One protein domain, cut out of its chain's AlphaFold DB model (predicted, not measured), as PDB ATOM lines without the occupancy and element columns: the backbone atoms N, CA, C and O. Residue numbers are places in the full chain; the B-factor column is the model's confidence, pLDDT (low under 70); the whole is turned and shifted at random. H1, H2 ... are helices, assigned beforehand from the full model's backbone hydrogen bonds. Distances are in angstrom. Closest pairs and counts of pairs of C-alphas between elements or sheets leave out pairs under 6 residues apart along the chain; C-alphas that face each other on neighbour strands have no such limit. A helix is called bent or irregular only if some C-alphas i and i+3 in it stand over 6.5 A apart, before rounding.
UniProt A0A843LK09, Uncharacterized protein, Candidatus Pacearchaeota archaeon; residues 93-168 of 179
ATOM      1  N   TYR A  93     373.046 248.444 187.104       38.56
ATOM      2  CA  TYR A  93     373.794 247.262 187.576       38.56
ATOM      3  C   TYR A  93     374.199 246.305 186.434       38.56
ATOM      4  O   TYR A  93     375.130 245.512 186.573       38.56
ATOM      5  N   LEU A  94     373.528 246.394 185.281       42.72
ATOM      6  CA  LEU A  94     373.679 245.484 184.135       42.72
ATOM      7  C   LEU A  94     374.506 246.079 182.980       42.72
ATOM      8  O   LEU A  94     374.520 245.536 181.872       42.72
ATOM      9  N   ALA A  95     375.195 247.200 183.211       46.34
ATOM     10  CA  ALA A  95     375.956 247.919 182.187       46.34
ATOM     11  C   ALA A  95     377.325 247.291 181.828       46.34
ATOM     12  O   ALA A  95     377.941 247.696 180.847       46.34
ATOM     13  N   ALA A  96     377.805 246.269 182.546       45.53
ATOM     14  CA  ALA A  96     379.162 245.723 182.369       45.53
ATOM     15  C   ALA A  96     379.286 244.593 181.317       45.53
ATOM     16  O   ALA A  96     380.104 243.678 181.465       45.53
ATOM     17  N   ALA A  97     378.451 244.587 180.266       40.69
ATOM     18  CA  ALA A  97     378.157 243.336 179.583       40.69
ATOM     19  C   ALA A  97     377.898 243.382 178.041       40.69
ATOM     20  O   ALA A  97     376.778 243.576 177.590       40.69
ATOM     21  N   ASP A  98     378.931 243.015 177.256       46.88
ATOM     22  CA  ASP A  98     378.989 242.630 175.811       46.88
ATOM     23  C   ASP A  98     377.810 241.864 175.107       46.88
ATOM     24  O   ASP A  98     377.130 240.997 175.650       46.88
ATOM     25  N   SER A  99     377.587 242.127 173.817       57.25
ATOM     26  CA  SER A  99     376.331 242.726 173.322       57.25
ATOM     27  C   SER A  99     375.200 241.858 172.709       57.25
ATOM     28  O   SER A  99     374.394 242.395 171.952       57.25
ATOM     29  N   ALA A 100     375.015 240.577 173.039       51.03
ATOM     30  CA  ALA A 100     373.770 239.866 172.642       51.03
ATOM     31  C   ALA A 100     373.310 238.818 173.658       51.03
ATOM     32  O   ALA A 100     372.161 238.831 174.092       51.03
ATOM     33  N   GLN A 101     374.233 237.976 174.118       50.38
ATOM     34  CA  GLN A 101     373.977 237.001 175.178       50.38
ATOM     35  C   GLN A 101     373.650 237.691 176.511       50.38
ATOM     36  O   GLN A 101     372.714 237.303 177.206       50.38
ATOM     37  N   LYS A 102     374.313 238.819 176.782       54.56
ATOM     38  CA  LYS A 102     374.054 239.622 177.976       54.56
ATOM     39  C   LYS A 102     372.771 240.442 177.910       54.56
ATOM     40  O   LYS A 102     372.303 240.859 178.955       54.56
ATOM     41  N   ARG A 103     372.154 240.641 176.733       56.03
ATOM     42  CA  ARG A 103     370.803 241.234 176.659       56.03
ATOM     43  C   ARG A 103     369.748 240.262 177.175       56.03
ATOM     44  O   ARG A 103     368.926 240.666 177.983       56.03
ATOM     45  N   ASN A 104     369.825 238.994 176.770       59.03
ATOM     46  CA  ASN A 104     368.917 237.962 177.272       59.03
ATOM     47  C   ASN A 104     369.148 237.690 178.763       59.03
ATOM     48  O   ASN A 104     368.190 237.580 179.516       59.03
ATOM     49  N   GLU A 105     370.406 237.615 179.208       63.03
ATOM     50  CA  GLU A 105     370.714 237.469 180.637       63.03
ATOM     51  C   GLU A 105     370.210 238.676 181.436       63.03
ATOM     52  O   GLU A 105     369.567 238.499 182.463       63.03
ATOM     53  N   ARG A 106     370.408 239.897 180.929       62.62
ATOM     54  CA  ARG A 106     369.881 241.130 181.521       62.62
ATOM     55  C   ARG A 106     368.360 241.114 181.640       62.62
ATOM     56  O   ARG A 106     367.848 241.336 182.727       62.62
ATOM     57  N   GLU A 107     367.651 240.770 180.572       64.25
ATOM     58  CA  GLU A 107     366.188 240.674 180.581       64.25
ATOM     59  C   GLU A 107     365.684 239.612 181.573       64.25
ATOM     60  O   GLU A 107     364.728 239.846 182.310       64.25
ATOM     61  N   ILE A 108     366.360 238.461 181.661       66.25
ATOM     62  CA  ILE A 108     366.029 237.413 182.636       66.25
ATOM     63  C   ILE A 108     366.215 237.916 184.068       66.25
ATOM     64  O   ILE A 108     365.367 237.640 184.923       66.25
ATOM     65  N   ILE A 109     367.305 238.630 184.350       70.62
ATOM     66  CA  ILE A 109     367.568 239.179 185.682       70.62
ATOM     67  C   ILE A 109     366.528 240.266 186.003       70.62
ATOM     68  O   ILE A 109     365.956 240.228 187.091       70.62
ATOM     69  N   ASP A 110     366.199 241.150 185.058       64.81
ATOM     70  CA  ASP A 110     365.186 242.203 185.220       64.81
ATOM     71  C   ASP A 110     363.820 241.613 185.589       64.81
ATOM     72  O   ASP A 110     363.236 241.965 186.616       64.81
ATOM     73  N   VAL A 111     363.341 240.642 184.806       66.06
ATOM     74  CA  VAL A 111     362.065 239.951 185.055       66.06
ATOM     75  C   VAL A 111     362.085 239.203 186.390       66.06
ATOM     76  O   VAL A 111     361.090 239.180 187.118       66.06
ATOM     77  N   SER A 112     363.217 238.594 186.737       70.75
ATOM     78  CA  SER A 112     363.378 237.855 187.990       70.75
ATOM     79  C   SER A 112     363.358 238.779 189.212       70.75
ATOM     80  O   SER A 112     362.708 238.455 190.208       70.75
ATOM     81  N   VAL A 113     364.010 239.943 189.141       71.94
ATOM     82  CA  VAL A 113     363.948 240.965 190.199       71.94
ATOM     83  C   VAL A 113     362.543 241.517 190.333       71.94
ATOM     84  O   VAL A 113     362.044 241.617 191.455       71.94
ATOM     85  N   ASP A 114     361.882 241.825 189.218       70.06
ATOM     86  CA  ASP A 114     360.502 242.307 189.197       70.06
ATOM     87  C   ASP A 114     359.574 241.321 189.918       70.06
ATOM     88  O   ASP A 114     358.859 241.674 190.859       70.06
ATOM     89  N   PHE A 115     359.667 240.040 189.559       74.56
ATOM     90  CA  PHE A 115     358.891 238.975 190.179       74.56
ATOM     91  C   PHE A 115     359.193 238.804 191.676       74.56
ATOM     92  O   PHE A 115     358.266 238.732 192.493       74.56
ATOM     93  N   ALA A 116     360.470 238.745 192.063       77.12
ATOM     94  CA  ALA A 116     360.872 238.553 193.456       77.12
ATOM     95  C   ALA A 116     360.446 239.735 194.341       77.12
ATOM     96  O   ALA A 116     359.924 239.536 195.441       77.12
ATOM     97  N   SER A 117     360.576 240.956 193.819       75.62
ATOM     98  CA  SER A 117     360.161 242.193 194.484       75.62
ATOM     99  C   SER A 117     358.646 242.265 194.646       75.62
ATOM    100  O   SER A 117     358.162 242.613 195.721       75.62
ATOM    101  N   ARG A 118     357.870 241.850 193.633       73.62
ATOM    102  CA  ARG A 118     356.407 241.729 193.750       73.62
ATOM    103  C   ARG A 118     356.002 240.731 194.821       73.62
ATOM    104  O   ARG A 118     355.047 240.997 195.549       73.62
ATOM    105  N   CYS A 119     356.699 239.602 194.930       80.56
ATOM    106  CA  CYS A 119     356.442 238.631 195.991       80.56
ATOM    107  C   CYS A 119     356.689 239.257 197.368       80.56
ATOM    108  O   CYS A 119     355.820 239.172 198.233       80.56
ATOM    109  N   LEU A 120     357.828 239.936 197.538       81.81
ATOM    110  CA  LEU A 120     358.183 240.617 198.782       81.81
ATOM    111  C   LEU A 120     357.147 241.686 199.150       81.81
ATOM    112  O   LEU A 120     356.609 241.669 200.251       81.81
ATOM    113  N   PHE A 121     356.796 242.559 198.204       75.69
ATOM    114  CA  PHE A 121     355.820 243.630 198.403       75.69
ATOM    115  C   PHE A 121     354.425 243.086 198.722       75.69
ATOM    116  O   PHE A 121     353.757 243.539 199.651       75.69
ATOM    117  N   SER A 122     353.990 242.062 197.987       72.25
ATOM    118  CA  SER A 122     352.686 241.434 198.209       72.25
ATOM    119  C   SER A 122     352.583 240.830 199.609       72.25
ATOM    120  O   SER A 122     351.545 240.939 200.256       72.25
ATOM    121  N   LEU A 123     353.666 240.232 200.101       81.38
ATOM    122  CA  LEU A 123     353.716 239.663 201.444       81.38
ATOM    123  C   LEU A 123     353.858 240.728 202.530       81.38
ATOM    124  O   LEU A 123     353.235 240.587 203.572       81.38
ATOM    125  N   ALA A 124     354.615 241.793 202.289       75.06
ATOM    126  CA  ALA A 124     354.800 242.876 203.249       75.06
ATOM    127  C   ALA A 124     353.515 243.686 203.480       75.06
ATOM    128  O   ALA A 124     353.172 244.000 204.615       75.06
ATOM    129  N   PHE A 125     352.780 244.003 202.411       70.69
ATOM    130  CA  PHE A 125     351.658 244.946 202.474       70.69
ATOM    131  C   PHE A 125     350.286 244.295 202.373       70.69
ATOM    132  O   PHE A 125     349.297 244.824 202.877       70.69
ATOM    133  N   PHE A 126     350.200 243.144 201.708       73.62
ATOM    134  CA  PHE A 126     348.924 242.538 201.350       73.62
ATOM    135  C   PHE A 126     348.750 241.130 201.922       73.62
ATOM    136  O   PHE A 126     347.858 240.412 201.464       73.62
ATOM    137  N   HIS A 127     349.519 240.729 202.942       81.31
ATOM    138  CA  HIS A 127     349.401 239.396 203.549       81.31
ATOM    139  C   HIS A 127     347.952 239.015 203.908       81.31
ATOM    140  O   HIS A 127     347.480 237.976 203.434       81.31
ATOM    141  N   PRO A 128     347.165 239.859 204.615       78.06
ATOM    142  CA  PRO A 128     345.780 239.512 204.949       78.06
ATOM    143  C   PRO A 128     344.871 239.417 203.713       78.06
ATOM    144  O   PRO A 128     343.871 238.696 203.701       78.06
ATOM    145  N   ALA A 129     345.176 240.158 202.644       73.19
ATOM    146  CA  ALA A 129     344.445 240.058 201.385       73.19
ATOM    147  C   ALA A 129     344.784 238.757 200.639       73.19
ATOM    148  O   ALA A 129     343.866 238.088 200.165       73.19
ATOM    149  N   LEU A 130     346.061 238.365 200.600       74.25
ATOM    150  CA  LEU A 130     346.512 237.096 200.027       74.25
ATOM    151  C   LEU A 130     345.889 235.900 200.753       74.25
ATOM    152  O   LEU A 130     345.368 235.001 200.098       74.25
ATOM    153  N   GLU A 131     345.839 235.915 202.086       85.88
ATOM    154  CA  GLU A 131     345.164 234.866 202.858       85.88
ATOM    155  C   GLU A 131     343.670 234.762 202.530       85.88
ATOM    156  O   GLU A 131     343.134 233.663 202.368       85.88
ATOM    157  N   ARG A 132     342.974 235.902 202.417       81.56
ATOM    158  CA  ARG A 132     341.553 235.930 202.038       81.56
ATOM    159  C   ARG A 132     341.337 235.385 200.627       81.56
ATOM    160  O   ARG A 132     340.393 234.623 200.418       81.56
ATOM    161  N   LEU A 133     342.189 235.759 199.673       75.31
ATOM    162  CA  LEU A 133     342.129 235.256 198.299       75.31
ATOM    163  C   LEU A 133     342.422 233.756 198.241       75.31
ATOM    164  O   LEU A 133     341.682 233.029 197.582       75.31
ATOM    165  N   TYR A 134     343.419 233.279 198.984       82.25
ATOM    166  CA  TYR A 134     343.730 231.857 199.105       82.25
ATOM    167  C   TYR A 134     342.548 231.055 199.666       82.25
ATOM    168  O   TYR A 134     342.133 230.067 199.059       82.25
ATOM    169  N   LYS A 135     341.921 231.519 200.758       88.94
ATOM    170  CA  LYS A 135     340.715 230.891 201.339       88.94
ATOM    171  C   LYS A 135     339.561 230.795 200.333       88.94
ATOM    172  O   LYS A 135     338.797 229.835 200.360       88.94
ATOM    173  N   LYS A 136     339.457 231.764 199.417       89.75
ATOM    174  CA  LYS A 136     338.482 231.788 198.312       89.75
ATOM    175  C   LYS A 136     338.961 231.074 197.040       89.75
ATOM    176  O   LYS A 136     338.263 231.130 196.033       89.75
ATOM    177  N   ARG A 137     340.125 230.413 197.068       87.94
ATOM    178  CA  ARG A 137     340.774 229.748 195.920       87.94
ATOM    179  C   ARG A 137     341.086 230.685 194.741       87.94
ATOM    180  O   ARG A 137     341.217 230.229 193.612       87.94
ATOM    181  N   GLY A 138     341.209 231.986 195.003       68.38
ATOM    182  CA  GLY A 138     341.527 233.017 194.008       68.38
ATOM    183  C   GLY A 138     343.020 233.330 193.877       68.38
ATOM    184  O   GLY A 138     343.401 234.078 192.982       68.38
ATOM    185  N   ALA A 139     343.864 232.787 194.760       78.69
ATOM    186  CA  ALA A 139     345.318 232.929 194.707       78.69
ATOM    187  C   ALA A 139     346.019 231.719 195.363       78.69
ATOM    188  O   ALA A 139     345.410 231.045 196.200       78.69
ATOM    189  N   PRO A 140     347.292 231.441 195.017       78.31
ATOM    190  CA  PRO A 140     348.173 230.561 195.781       78.31
ATOM    191  C   PRO A 140     348.307 230.962 197.257       78.31
ATOM    192  O   PRO A 140     348.064 232.105 197.640       78.31
ATOM    193  N   HIS A 141     348.744 230.011 198.084       89.88
ATOM    194  CA  HIS A 141     349.047 230.262 199.493       89.88
ATOM    195  C   HIS A 141     350.177 231.308 199.640       89.88
ATOM    196  O   HIS A 141     351.115 231.255 198.845       89.88
ATOM    197  N   PRO A 142     350.165 232.202 200.649       87.19
ATOM    198  CA  PRO A 142     351.257 233.156 200.897       87.19
ATOM    199  C   PRO A 142     352.670 232.540 200.879       87.19
ATOM    200  O   PRO A 142     353.561 233.080 200.225       87.19
ATOM    201  N   GLU A 143     352.861 231.358 201.482       89.06
ATOM    202  CA  GLU A 143     354.137 230.610 201.413       89.06
ATOM    203  C   GLU A 143     354.657 230.382 199.988       89.06
ATOM    204  O   GLU A 143     355.863 230.404 199.767       89.06
ATOM    205  N   PHE A 144     353.777 230.205 198.995       86.25
ATOM    206  CA  PHE A 144     354.207 230.046 197.607       86.25
ATOM    207  C   PHE A 144     354.981 231.277 197.127       86.25
ATOM    208  O   PHE A 144     356.046 231.144 196.527       86.25
ATOM    209  N   TYR A 145     354.462 232.473 197.408       82.88
ATOM    210  CA  TYR A 145     355.118 233.727 197.047       82.88
ATOM    211  C   TYR A 145     356.426 233.906 197.817       82.88
ATOM    212  O   TYR A 145     357.416 234.351 197.240       82.88
ATOM    213  N   ARG A 146     356.458 233.500 199.091       91.19
ATOM    214  CA  ARG A 146     357.651 233.598 199.940       91.19
ATOM    215  C   ARG A 146     358.775 232.727 199.390       91.19
ATOM    216  O   ARG A 146     359.869 233.219 199.117       91.19
ATOM    217  N   ASP A 147     358.483 231.454 199.152       88.19
ATOM    218  CA  ASP A 147     359.443 230.494 198.614       88.19
ATOM    219  C   ASP A 147     359.950 230.903 197.235       88.19
ATOM    220  O   ASP A 147     361.144 230.797 196.943       88.19
ATOM    221  N   ARG A 148     359.044 231.360 196.364       84.88
ATOM    222  CA  ARG A 148     359.396 231.765 195.004       84.88
ATOM    223  C   ARG A 148     360.215 233.047 194.991       84.88
ATOM    224  O   ARG A 148     361.211 233.079 194.274       84.88
ATOM    225  N   GLY A 149     359.873 234.044 195.802       84.94
ATOM    226  CA  GLY A 149     360.649 235.277 195.926       84.94
ATOM    227  C   GLY A 149     362.082 235.015 196.393       84.94
ATOM    228  O   GLY A 149     363.028 235.398 195.706       84.94
ATOM    229  N   LYS A 150     362.254 234.251 197.481       90.31
ATOM    230  CA  LYS A 150     363.579 233.853 197.997       90.31
ATOM    231  C   LYS A 150     364.417 233.102 196.970       90.31
ATOM    232  O   LYS A 150     365.553 233.478 196.688       90.31
ATOM    233  N   LYS A 151     363.847 232.044 196.377       84.25
ATOM    234  CA  LYS A 151     364.542 231.241 195.358       84.25
ATOM    235  C   LYS A 151     364.965 232.093 194.172       84.25
ATOM    236  O   LYS A 151     366.063 231.896 193.666       84.25
ATOM    237  N   THR A 152     364.117 233.031 193.761       79.88
ATOM    238  CA  THR A 152     364.406 233.914 192.633       79.88
ATOM    239  C   THR A 152     365.559 234.856 192.960       79.88
ATOM    240  O   THR A 152     366.515 234.871 192.197       79.88
ATOM    241  N   PHE A 153     365.551 235.536 194.115       82.38
ATOM    242  CA  PHE A 153     366.681 236.375 194.540       82.38
ATOM    243  C   PHE A 153     367.994 235.594 194.631       82.38
ATOM    244  O   PHE A 153     369.022 236.049 194.137       82.38
ATOM    245  N   ARG A 154     367.970 234.381 195.191       84.12
ATOM    246  CA  ARG A 154     369.165 233.532 195.252       84.12
ATOM    247  C   ARG A 154     369.652 233.110 193.862       84.12
ATOM    248  O   ARG A 154     370.854 233.101 193.627       84.12
ATOM    249  N   TYR A 155     368.735 232.773 192.955       80.50
ATOM    250  CA  TYR A 155     369.048 232.355 191.585       80.50
ATOM    251  C   TYR A 155     369.764 233.452 190.785       80.50
ATOM    252  O   TYR A 155     370.711 233.157 190.064       80.50
ATOM    253  N   ILE A 156     369.366 234.711 190.962       76.69
ATOM    254  CA  ILE A 156     369.976 235.862 190.277       76.69
ATOM    255  C   ILE A 156     371.195 236.451 190.999       76.69
ATOM    256  O   ILE A 156     371.615 237.560 190.689       76.69
ATOM    257  N   GLY A 157     371.761 235.736 191.975       76.88
ATOM    258  CA  GLY A 157     372.972 236.178 192.667       76.88
ATOM    259  C   GLY A 157     372.750 237.261 193.727       76.88
ATOM    260  O   GLY A 157     373.703 237.941 194.091       76.88
ATOM    261  N   LEU A 158     371.532 237.393 194.269       74.62
ATOM    262  CA  LEU A 158     371.192 238.292 195.383       74.62
ATOM    263  C   LEU A 158     370.859 237.497 196.669       74.62
ATOM    264  O   LEU A 158     369.731 237.559 197.172       74.62
ATOM    265  N   PRO A 159     371.801 236.703 197.220       80.38
ATOM    266  CA  PRO A 159     371.536 235.831 198.363       80.38
ATOM    267  C   PRO A 159     371.198 236.605 199.643       80.38
ATOM    268  O   PRO A 159     370.354 236.144 200.403       80.38
ATOM    269  N   GLU A 160     371.760 237.798 199.852       74.81
ATOM    270  CA  GLU A 160     371.476 238.617 201.040       74.81
ATOM    271  C   GLU A 160     370.006 239.054 201.101       74.81
ATOM    272  O   GLU A 160     369.368 238.948 202.149       74.81
ATOM    273  N   LEU A 161     369.424 239.456 199.963       73.81
ATOM    274  CA  LEU A 161     367.994 239.771 199.873       73.81
ATOM    275  C   LEU A 161     367.124 238.529 200.089       73.81
ATOM    276  O   LEU A 161     366.075 238.613 200.726       73.81
ATOM    277  N   SER A 162     367.558 237.363 199.600       82.06
ATOM    278  CA  SER A 162     366.883 236.089 199.875       82.06
ATOM    279  C   SER A 162     366.902 235.749 201.369       82.06
ATOM    280  O   SER A 162     365.883 235.334 201.925       82.06
ATOM    281  N   ASP A 163     368.048 235.898 202.028       83.12
ATOM    282  CA  ASP A 163     368.235 235.539 203.436       83.12
ATOM    283  C   ASP A 163     367.512 236.519 204.372       83.12
ATOM    284  O   ASP A 163     367.093 236.162 205.475       83.12
ATOM    285  N   HIS A 164     367.288 237.745 203.901       81.00
ATOM    286  CA  HIS A 164     366.525 238.767 204.602       81.00
ATOM    287  C   HIS A 164     365.080 238.915 204.141       81.00
ATOM    288  O   HIS A 164     364.382 239.774 204.658       81.00
ATOM    289  N   PHE A 165     364.583 238.054 203.257       83.44
ATOM    290  CA  PHE A 165     363.252 238.193 202.667       83.44
ATOM    291  C   PHE A 165     362.113 238.246 203.702       83.44
ATOM    292  O   PHE A 165     361.196 239.051 203.572       83.44
ATOM    293  N   ASP A 166     362.176 237.422 204.753       83.81
ATOM    294  CA  ASP A 166     361.144 237.404 205.808       83.81
ATOM    295  C   ASP A 166     361.348 238.499 206.857       83.81
ATOM    296  O   ASP A 166     360.407 238.913 207.522       83.81
ATOM    297  N   ASN A 167     362.588 238.960 207.003       81.19
ATOM    298  CA  ASN A 167     363.008 239.954 207.984       81.19
ATOM    299  C   ASN A 167     363.482 241.225 207.275       81.19
ATOM    300  O   ASN A 167     364.442 241.868 207.712       81.19
ATOM    301  N   TRP A 168     362.835 241.567 206.160       72.62
ATOM    302  CA  TRP A 168     363.295 242.638 205.282       72.62
ATOM    303  C   TRP A 168     363.329 243.963 206.050       72.62
ATOM    304  O   TRP A 168     364.277 244.725 205.924       72.62
TER     305      TRP A 168
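This is residues 93 to 168 of the 179 residues of an uncharacterized protein of Candidatus Pacearchaeota archaeon (UniProt A0A843LK09). A long helix, H1, bends near its far end into a short hook, H1b, and the chain then folds back so that H2 packs beside the later part of the long arm H1a, running the opposite way. The short H3 packs on the later part of H2, while the early part of H1a runs on past H2 and adds to the length of the whole. The printed part has 76 residues with three named helices, in the order H1, H2, H3, and no named strand; the class is all helix. The whole is loose, with a radius of gyration of the C-alphas of 14.6 A, and elongated, with spans of 47 by 24 by 16 A.

H1, the longest helix, holds residues 101 to 135. By its hydrogen bonds it was assigned as one helix, but it is bent: C-alphas 125 and 128 are 8.4 A apart. Its arm H1a, residues 101 to 125, measures 36.1 A from first to last C-alpha and begins with C-alpha 101 at (373.977, 237.001, 175.178). Its arm H1b, residues 128 to 135, measures 10.6 A, and residues 126 and 127 belong to neither arm. H2, residues 142 to 155, measures 20.1 A and begins with C-alpha 142 at (351.257, 233.156, 200.897). H3, residues 159 to 163, measures 6.1 A and ends with C-alpha 163 at (368.235, 235.539, 203.436).

H1a touches H2 with residues 112 to 123 alone, and their closest C-alphas, those of Ala 116 and Gly 149, are 4.1 A apart. The two run opposite ways at a shallow tilt of 32 degrees. H1a and H1b are about perpendicular, at 84 degrees, and close but not clearly touching; their closest C-alphas, those of Ser 122 and Leu 130, are 7.8 A apart. H1b and H2 only just touch, with 3 pairs of C-alphas within 8 A, and H2 does so with residue 142 alone; the closest C-alphas, those of Leu 130 and Pro 142, are 6.2 A apart. Their lines are only just about perpendicular, at 70.0 degrees. H2 touches H3 with residues 149 to 154 alone, and the closest C-alphas, those of Lys 150 and Ser 162, are 4.4 A apart. H1a and H3 are near each other, with 5 pairs of C-alphas within 10 A. H1b and H3 are apart. In H1a, H1b, H2 and H3 every O i to N i+4 pair is within hydrogen-bond range.

The two C-alphas farthest apart, those of Asp 98 and Lys 136, are 47.6 A apart. The printed part has no cut. The link from H1 to H2 has 6 residues and is short; the link from H2 to H3 has 3 and is tight. The mean pLDDT of the printed part is 73.8, and residues 93 to 108, 110 to 111 and 138 are under 70.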